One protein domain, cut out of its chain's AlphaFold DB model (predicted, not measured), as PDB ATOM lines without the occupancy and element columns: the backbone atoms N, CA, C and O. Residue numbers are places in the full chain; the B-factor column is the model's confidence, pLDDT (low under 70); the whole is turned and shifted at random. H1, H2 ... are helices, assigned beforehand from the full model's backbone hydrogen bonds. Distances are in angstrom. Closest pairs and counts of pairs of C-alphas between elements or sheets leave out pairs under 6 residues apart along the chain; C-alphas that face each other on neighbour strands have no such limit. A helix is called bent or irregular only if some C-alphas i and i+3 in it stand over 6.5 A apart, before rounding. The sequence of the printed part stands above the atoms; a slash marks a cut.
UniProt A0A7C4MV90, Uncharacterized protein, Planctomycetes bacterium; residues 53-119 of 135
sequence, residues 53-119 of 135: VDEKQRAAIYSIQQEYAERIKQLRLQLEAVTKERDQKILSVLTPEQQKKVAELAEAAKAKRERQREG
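What this domain is: This is residues 53 to 119 of the 135 residues of an uncharacterized protein of Planctomycetes bacterium (UniProt A0A7C4MV90). One long bent helix, H1, makes the longest axis, and the helix H2 folds back from its last residues, so that H1b and H2 form an open V with a tight link at the corner. The 67 printed residues have two named helices, H1 then H2, and no named strand: all helix. The whole is extended, with a radius of gyration of the C-alphas of 20.4 A, and flat, spanning 60 by 35 by 13 A.

Where its parts are: H1, residues 55 to 92, was assigned as one helix by its hydrogen bonds but is bent: C-alphas 67 and 70 are 7.0 A apart. Arm H1a, residues 55 to 67, starts at C-alpha (72.083, 104.524, 291.032); arm H1b, residues 70 to 92, is 33.3 A long. H2, residues 96 to 118, is 33.4 A long and ends at C-alpha (78.275, 108.437, 251.500).

How they stand to each other: H1a and H1b stand at a steep tilt of 43 degrees. H1b and H2 are close but not clearly touching, their closest C-alphas, Leu 91 and Gln 99, 6.7 A apart. They run opposite ways at a steep tilt of 44 degrees. H1a and H2 are apart. In H1a, H1b and H2 every O i to N i+4 pair is within hydrogen-bond range.

The domain as a whole: The farthest C-alphas, Lys 56 and Glu 97, are 60.7 A apart. The printed part has no cut, and no printed residue has pLDDT under 70.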
ATOM      1  N   VAL A  53      76.163 110.951 288.760       97.00
ATOM      2  CA  VAL A  53      74.932 110.442 289.384       97.00
ATOM      3  C   VAL A  53      75.091 109.039 289.956       97.00
ATOM      4  O   VAL A  53      75.634 108.137 289.307       97.00
ATOM      5  N   ASP A  54      74.523 108.841 291.142       97.44
ATOM      6  CA  ASP A  54      74.391 107.525 291.760       97.44
ATOM      7  C   ASP A  54      73.262 106.687 291.115       97.44
ATOM      8  O   ASP A  54      72.556 107.116 290.192       97.44
ATOM      9  N   GLU A  55      73.089 105.447 291.574       94.62
ATOM     10  CA  GLU A  55      72.083 104.524 291.032       94.62
ATOM     11  C   GLU A  55      70.641 104.984 291.277       94.62
ATOM     12  O   GLU A  55      69.775 104.814 290.413       94.62
ATOM     13  N   LYS A  56      70.378 105.611 292.426       95.56
ATOM     14  CA  LYS A  56      69.046 106.102 292.788       95.56
ATOM     15  C   LYS A  56      68.657 107.284 291.903       95.56
ATOM     16  O   LYS A  56      67.550 107.322 291.364       95.56
ATOM     17  N   GLN A  57      69.572 108.227 291.714       97.31
ATOM     18  CA  GLN A  57      69.417 109.364 290.815       97.31
ATOM     19  C   GLN A  57      69.265 108.898 289.367       97.31
ATOM     20  O   GLN A  57      68.400 109.394 288.649       97.31
ATOM     21  N   ARG A  58      70.035 107.892 288.940       95.38
ATOM     22  CA  ARG A  58      69.912 107.286 287.608       95.38
ATOM     23  C   ARG A  58      68.523 106.704 287.361       95.38
ATOM     24  O   ARG A  58      67.937 106.966 286.312       95.38
ATOM     25  N   ALA A  59      67.983 105.952 288.319       93.75
ATOM     26  CA  ALA A  59      66.625 105.420 288.231       93.75
ATOM     27  C   ALA A  59      65.579 106.546 288.133       93.75
ATOM     28  O   ALA A  59      64.692 106.490 287.280       93.75
ATOM     29  N   ALA A  60      65.728 107.603 288.939       95.75
ATOM     30  CA  ALA A  60      64.851 108.771 288.887       95.75
ATOM     31  C   ALA A  60      64.916 109.490 287.528       95.75
ATOM     32  O   ALA A  60      63.878 109.803 286.950       95.75
ATOM     33  N   ILE A  61      66.117 109.687 286.972       95.69
ATOM     34  CA  ILE A  61      66.305 110.293 285.647       95.69
ATOM     35  C   ILE A  61      65.579 109.480 284.575       95.69
ATOM     36  O   ILE A  61      64.893 110.061 283.737       95.69
ATOM     37  N   TYR A  62      65.681 108.150 284.597       94.31
ATOM     38  CA  TYR A  62      64.969 107.317 283.628       94.31
ATOM     39  C   TYR A  62      63.451 107.398 283.774       94.31
ATOM     40  O   TYR A  62      62.758 107.459 282.759       94.31
ATOM     41  N   SER A  63      62.933 107.462 285.001       93.88
ATOM     42  CA  SER A  63      61.498 107.656 285.223       93.88
ATOM     43  C   SER A  63      61.018 108.990 284.647       93.88
ATOM     44  O   SER A  63      60.006 109.027 283.950       93.88
ATOM     45  N   ILE A  64      61.776 110.070 284.866       94.50
ATOM     46  CA  ILE A  64      61.478 111.392 284.294       94.50
ATOM     47  C   ILE A  64      61.511 111.319 282.762       94.50
ATOM     48  O   ILE A  64      60.601 111.791 282.089       94.50
ATOM     49  N   GLN A  65      62.527 110.690 282.170       94.62
ATOM     50  CA  GLN A  65      62.599 110.552 280.712       94.62
ATOM     51  C   GLN A  65      61.373 109.838 280.126       94.62
ATOM     52  O   GLN A  65      60.883 110.245 279.074       94.62
ATOM     53  N   GLN A  66      60.874 108.798 280.798       92.00
ATOM     54  CA  GLN A  66      59.677 108.070 280.373       92.00
ATOM     55  C   GLN A  66      58.415 108.926 280.484       92.00
ATOM     56  O   GLN A  66      57.636 108.970 279.535       92.00
ATOM     57  N   GLU A  67      58.247 109.649 281.593       92.69
ATOM     58  CA  GLU A  67      57.115 110.556 281.811       92.69
ATOM     59  C   GLU A  67      56.999 111.595 280.684       92.69
ATOM     60  O   GLU A  67      55.923 111.825 280.127       92.69
ATOM     61  N   TYR A  68      58.124 112.191 280.288       96.50
ATOM     62  CA  TYR A  68      58.133 113.238 279.270       96.50
ATOM     63  C   TYR A  68      58.154 112.712 277.830       96.50
ATOM     64  O   TYR A  68      57.906 113.491 276.905       96.50
ATOM     65  N   ALA A  69      58.418 111.420 277.604       94.00
ATOM     66  CA  ALA A  69      58.582 110.861 276.263       94.00
ATOM     67  C   ALA A  69      57.341 111.079 275.381       94.00
ATOM     68  O   ALA A  69      57.459 111.591 274.263       94.00
ATOM     69  N   GLU A  70      56.151 110.752 275.894       94.00
ATOM     70  CA  GLU A  70      54.912 110.896 275.123       94.00
ATOM     71  C   GLU A  70      54.561 112.373 274.909       94.00
ATOM     72  O   GLU A  70      54.229 112.774 273.793       94.00
ATOM     73  N   ARG A  71      54.741 113.232 275.923       96.50
ATOM     74  CA  ARG A  71      54.499 114.679 275.781       96.50
ATOM     75  C   ARG A  71      55.403 115.304 274.718       96.50
ATOM     76  O   ARG A  71      54.933 116.079 273.888       96.50
ATOM     77  N   ILE A  72      56.687 114.946 274.707       97.69
ATOM     78  CA  ILE A  72      57.643 115.412 273.696       97.69
ATOM     79  C   ILE A  72      57.241 114.917 272.304       97.69
ATOM     80  O   ILE A  72      57.308 115.682 271.342       97.69
ATOM     81  N   LYS A  73      56.811 113.659 272.173       97.44
ATOM     82  CA  LYS A  73      56.334 113.106 270.900       97.44
ATOM     83  C   LYS A  73      55.131 113.888 270.365       97.44
ATOM     84  O   LYS A  73      55.150 114.285 269.203       97.44
ATOM     85  N   GLN A  74      54.140 114.171 271.207       97.62
ATOM     86  CA  GLN A  74      52.966 114.955 270.809       97.62
ATOM     87  C   GLN A  74      53.342 116.384 270.394       97.62
ATOM     88  O   GLN A  74      52.904 116.857 269.348       97.62
ATOM     89  N   LEU A  75      54.224 117.048 271.147       98.62
ATOM     90  CA  LEU A  75      54.716 118.384 270.792       98.62
ATOM     91  C   LEU A  75      55.473 118.393 269.458       98.62
ATOM     92  O   LEU A  75      55.334 119.334 268.682       98.62
ATOM     93  N   ARG A  76      56.245 117.342 269.155       98.50
ATOM     94  CA  ARG A  76      56.918 117.201 267.854       98.50
ATOM     95  C   ARG A  76      55.926 117.058 266.703       98.50
ATOM     96  O   ARG A  76      56.130 117.695 265.677       98.50
ATOM     97  N   LEU A  77      54.855 116.282 266.879       98.38
ATOM     98  CA  LEU A  77      53.800 116.145 265.868       98.38
ATOM     99  C   LEU A  77      53.074 117.471 265.627       98.38
ATOM    100  O   LEU A  77      52.846 117.852 264.480       98.38
ATOM    101  N   GLN A  78      52.757 118.199 266.699       98.19
ATOM    102  CA  GLN A  78      52.167 119.533 266.591       98.19
ATOM    103  C   GLN A  78      53.105 120.483 265.847       98.19
ATOM    104  O   GLN A  78      52.682 121.128 264.892       98.19
ATOM    105  N   LEU A  79      54.386 120.517 266.224       98.62
ATOM    106  CA  LEU A  79      55.392 121.348 265.566       98.62
ATOM    107  C   LEU A  79      55.527 121.010 264.076       98.62
ATOM    108  O   LEU A  79      55.606 121.918 263.249       98.62
ATOM    109  N   GLU A  80      55.533 119.727 263.720       98.56
ATOM    110  CA  GLU A  80      55.571 119.278 262.327       98.56
ATOM    111  C   GLU A  80      54.344 119.768 261.549       98.56
ATOM    112  O   GLU A  80      54.491 120.272 260.435       98.56
ATOM    113  N   ALA A  81      53.150 119.678 262.139       98.31
ATOM    114  CA  ALA A  81      51.911 120.117 261.506       98.31
ATOM    115  C   ALA A  81      51.923 121.622 261.190       98.31
ATOM    116  O   ALA A  81      51.742 121.997 260.029       98.31
ATOM    117  N   VAL A  82      52.214 122.485 262.173       98.50
ATOM    118  CA  VAL A  82      52.284 123.942 261.927       98.50
ATOM    119  C   VAL A  82      53.452 124.331 261.024       98.50
ATOM    120  O   VAL A  82      53.340 125.285 260.257       98.50
ATOM    121  N   THR A  83      54.563 123.590 261.058       98.50
ATOM    122  CA  THR A  83      55.683 123.818 260.133       98.50
ATOM    123  C   THR A  83      55.260 123.543 258.690       98.50
ATOM    124  O   THR A  83      55.477 124.390 257.827       98.50
ATOM    125  N   LYS A  84      54.586 122.413 258.431       98.38
ATOM    126  CA  LYS A  84      54.052 122.084 257.099       98.38
ATOM    127  C   LYS A  84      53.047 123.122 256.615       98.38
ATOM    128  O   LYS A  84      53.121 123.542 255.465       98.38
ATOM    129  N   GLU A  85      52.136 123.555 257.483       98.50
ATOM    130  CA  GLU A  85      51.148 124.581 257.143       98.50
ATOM    131  C   GLU A  85      51.821 125.908 256.763       98.50
ATOM    132  O   GLU A  85      51.503 126.502 255.731       98.50
ATOM    133  N   ARG A  86      52.787 126.366 257.570       98.69
ATOM    134  CA  ARG A  86      53.576 127.567 257.272       98.69
ATOM    135  C   ARG A  86      54.278 127.436 255.922       98.69
ATOM    136  O   ARG A  86      54.211 128.361 255.118       98.69
ATOM    137  N   ASP A  87      54.933 126.309 255.667       98.12
ATOM    138  CA  ASP A  87      55.703 126.101 254.442       98.12
ATOM    139  C   ASP A  87      54.792 126.059 253.202       98.12
ATOM    140  O   ASP A  87      55.118 126.654 252.177       98.12
ATOM    141  N   GLN A  88      53.599 125.463 253.307       98.19
ATOM    142  CA  GLN A  88      52.577 125.526 252.254       98.19
ATOM    143  C   GLN A  88      52.119 126.961 251.984       98.19
ATOM    144  O   GLN A  88      52.033 127.375 250.826       98.19
ATOM    145  N   LYS A  89      51.870 127.746 253.041       98.38
ATOM    146  CA  LYS A  89      51.522 129.168 252.907       98.38
ATOM    147  C   LYS A  89      52.643 129.953 252.223       98.38
ATOM    148  O   LYS A  89      52.358 130.743 251.329       98.38
ATOM    149  N   ILE A  90      53.904 129.690 252.563       98.44
ATOM    150  CA  ILE A  90      55.063 130.302 251.895       98.44
ATOM    151  C   ILE A  90      55.118 129.912 250.411       98.44
ATOM    152  O   ILE A  90      55.332 130.769 249.563       98.44
ATOM    153  N   LEU A  91      54.894 128.645 250.062       97.62
ATOM    154  CA  LEU A  91      54.884 128.227 248.656       97.62
ATOM    155  C   LEU A  91      53.742 128.877 247.865       97.62
ATOM    156  O   LEU A  91      53.925 129.209 246.695       97.62
ATOM    157  N   SER A  92      52.588 129.102 248.499       97.94
ATOM    158  CA  SER A  92      51.413 129.690 247.845       97.94
ATOM    159  C   SER A  92      51.591 131.144 247.400       97.94
ATOM    160  O   SER A  92      50.866 131.588 246.515       97.94
ATOM    161  N   VAL A  93      52.562 131.877 247.962       98.44
ATOM    162  CA  VAL A  93      52.865 133.256 247.536       98.44
ATOM    163  C   VAL A  93      53.844 133.326 246.361       98.44
ATOM    164  O   VAL A  93      54.103 134.410 245.845       98.44
ATOM    165  N   LEU A  94      54.407 132.190 245.942       98.31
ATOM    166  CA  LEU A  94      55.347 132.115 244.828       98.31
ATOM    167  C   LEU A  94      54.623 131.933 243.494       98.31
ATOM    168  O   LEU A  94      53.583 131.279 243.411       98.31
ATOM    169  N   THR A  95      55.227 132.443 242.422       98.56
ATOM    170  CA  THR A  95      54.775 132.135 241.060       98.56
ATOM    171  C   THR A  95      55.066 130.669 240.707       98.56
ATOM    172  O   THR A  95      55.974 130.064 241.285       98.56
ATOM    173  N   PRO A  96      54.366 130.076 239.719       98.00
ATOM    174  CA  PRO A  96      54.633 128.698 239.293       98.00
ATOM    175  C   PRO A  96      56.095 128.452 238.882       98.00
ATOM    176  O   PRO A  96      56.674 127.413 239.201       98.00
ATOM    177  N   GLU A  97      56.725 129.428 238.225       97.94
ATOM    178  CA  GLU A  97      58.141 129.358 237.840       97.94
ATOM    179  C   GLU A  97      59.069 129.351 239.063       97.94
ATOM    180  O   GLU A  97      60.010 128.557 239.133       97.94
ATOM    181  N   GLN A  98      58.777 130.188 240.064       98.50
ATOM    182  CA  GLN A  98      59.523 130.222 241.324       98.50
ATOM    183  C   GLN A  98      59.359 128.917 242.110       98.50
ATOM    184  O   GLN A  98      60.348 128.390 242.617       98.50
ATOM    185  N   GLN A  99      58.148 128.353 242.169       97.88
ATOM    186  CA  GLN A  99      57.900 127.059 242.815       97.88
ATOM    187  C   GLN A  99      58.711 125.939 242.159       97.88
ATOM    188  O   GLN A  99      59.381 125.171 242.855       97.88
ATOM    189  N   LYS A 100      58.717 125.880 240.820       97.88
ATOM    190  CA  LYS A 100      59.538 124.922 240.072       97.88
ATOM    191  C   LYS A 100      61.018 125.088 240.411       97.88
ATOM    192  O   LYS A 100      61.701 124.101 240.679       97.88
ATOM    193  N   LYS A 101      61.506 126.332 240.472       98.12
ATOM    194  CA  LYS A 101      62.907 126.594 240.807       98.12
ATOM    195  C   LYS A 101      63.264 126.154 242.226       98.12
ATOM    196  O   LYS A 101      64.324 125.569 242.432       98.12
ATOM    197  N   VAL A 102      62.385 126.401 243.196       97.81
ATOM    198  CA  VAL A 102      62.563 125.943 244.580       97.81
ATOM    199  C   VAL A 102      62.622 124.415 244.649       97.81
ATOM    200  O   VAL A 102      63.496 123.884 245.333       97.81
ATOM    201  N   ALA A 103      61.765 123.707 243.909       96.62
ATOM    202  CA  ALA A 103      61.780 122.244 243.857       96.62
ATOM    203  C   ALA A 103      63.100 121.692 243.285       96.62
ATOM    204  O   ALA A 103      63.709 120.809 243.887       96.62
ATOM    205  N   GLU A 104      63.600 122.259 242.180       97.62
ATOM    206  CA  GLU A 104      64.902 121.886 241.602       97.62
ATOM    207  C   GLU A 104      66.054 122.072 242.603       97.62
ATOM    208  O   GLU A 104      66.916 121.203 242.751       97.62
ATOM    209  N   LEU A 105      66.066 123.204 243.315       97.88
ATOM    210  CA  LEU A 105      67.085 123.502 244.324       97.88
ATOM    211  C   LEU A 105      66.995 122.550 245.524       97.88
ATOM    212  O   LEU A 105      68.031 122.132 246.050       97.88
ATOM    213  N   ALA A 106      65.783 122.186 245.946       96.00
ATOM    214  CA  ALA A 106      65.560 121.252 247.044       96.00
ATOM    215  C   ALA A 106      66.105 119.850 246.721       96.00
ATOM    216  O   ALA A 106      66.836 119.280 247.538       96.00
ATOM    217  N   GLU A 107      65.830 119.334 245.521       96.94
ATOM    218  CA  GLU A 107      66.344 118.038 245.060       96.94
ATOM    219  C   GLU A 107      67.871 118.050 244.913       96.94
ATOM    220  O   GLU A 107      68.555 117.155 245.415       96.94
ATOM    221  N   ALA A 108      68.446 119.109 244.332       96.31
ATOM    222  CA  ALA A 108      69.899 119.255 244.239       96.31
ATOM    223  C   ALA A 108      70.569 119.281 245.629       96.31
ATOM    224  O   ALA A 108      71.605 118.647 245.849       96.31
ATOM    225  N   ALA A 109      69.961 119.973 246.597       96.50
ATOM    226  CA  ALA A 109      70.444 120.012 247.974       96.50
ATOM    227  C   ALA A 109      70.301 118.660 248.692       96.50
ATOM    228  O   ALA A 109      71.120 118.333 249.554       96.50
ATOM    229  N   LYS A 110      69.267 117.872 248.378       96.06
ATOM    230  CA  LYS A 110      69.101 116.508 248.896       96.06
ATOM    231  C   LYS A 110      70.188 115.582 248.346       96.06
ATOM    232  O   LYS A 110      70.923 115.001 249.141       96.06
ATOM    233  N   ALA A 111      70.390 115.568 247.029       95.19
ATOM    234  CA  ALA A 111      71.436 114.777 246.383       95.19
ATOM    235  C   ALA A 111      72.843 115.138 246.895       95.19
ATOM    236  O   ALA A 111      73.673 114.264 247.143       95.19
ATOM    237  N   LYS A 112      73.121 116.431 247.125       95.50
ATOM    238  CA  LYS A 112      74.390 116.869 247.730       95.50
ATOM    239  C   LYS A 112      74.574 116.311 249.146       95.50
ATOM    240  O   LYS A 112      75.669 115.866 249.478       95.50
ATOM    241  N   ARG A 113      73.523 116.332 249.974       95.56
ATOM    242  CA  ARG A 113      73.560 115.796 251.346       95.56
ATOM    243  C   ARG A 113      73.754 114.282 251.369       95.56
ATOM    244  O   ARG A 113      74.473 113.792 252.232       95.56
ATOM    245  N   GLU A 114      73.152 113.554 250.436       94.38
ATOM    246  CA  GLU A 114      73.331 112.103 250.299       94.38
ATOM    247  C   GLU A 114      74.777 111.757 249.924       94.38
ATOM    248  O   GLU A 114      75.430 111.019 250.659       94.38
ATOM    249  N   ARG A 115      75.347 112.419 248.909       92.12
ATOM    250  CA  ARG A 115      76.762 112.240 248.529       92.12
ATOM    251  C   ARG A 115      77.738 112.569 249.661       92.12
ATOM    252  O   ARG A 115      78.757 111.908 249.815       92.12
ATOM    253  N   GLN A 116      77.436 113.592 250.465       92.44
ATOM    254  CA  GLN A 116      78.245 113.936 251.638       92.44
ATOM    255  C   GLN A 116      78.164 112.877 252.741       92.44
ATOM    256  O   GLN A 116      79.150 112.657 253.434       92.44
ATOM    257  N   ARG A 117      77.013 112.217 252.911       91.88
ATOM    258  CA  ARG A 117      76.860 111.112 253.869       91.88
ATOM    259  C   ARG A 117      77.594 109.858 253.404       91.88
ATOM    260  O   ARG A 117      78.206 109.189 254.226       91.88
ATOM    261  N   GLU A 118      77.569 109.573 252.105       85.50
ATOM    262  CA  GLU A 118      78.275 108.437 251.500       85.50
ATOM    263  C   GLU A 118      79.799 108.631 251.500       85.50
ATOM    264  O   GLU A 118      80.540 107.693 251.778       85.50
ATOM    265  N   GLY A 119      80.279 109.858 251.271       73.75
ATOM    266  CA  GLY A 119      81.706 110.197 251.317       73.75
ATOM    267  C   GLY A 119      82.304 110.352 252.723       73.75
ATOM    268  O   GLY A 119      83.507 110.563 252.835       73.75
TER     269      GLY A 119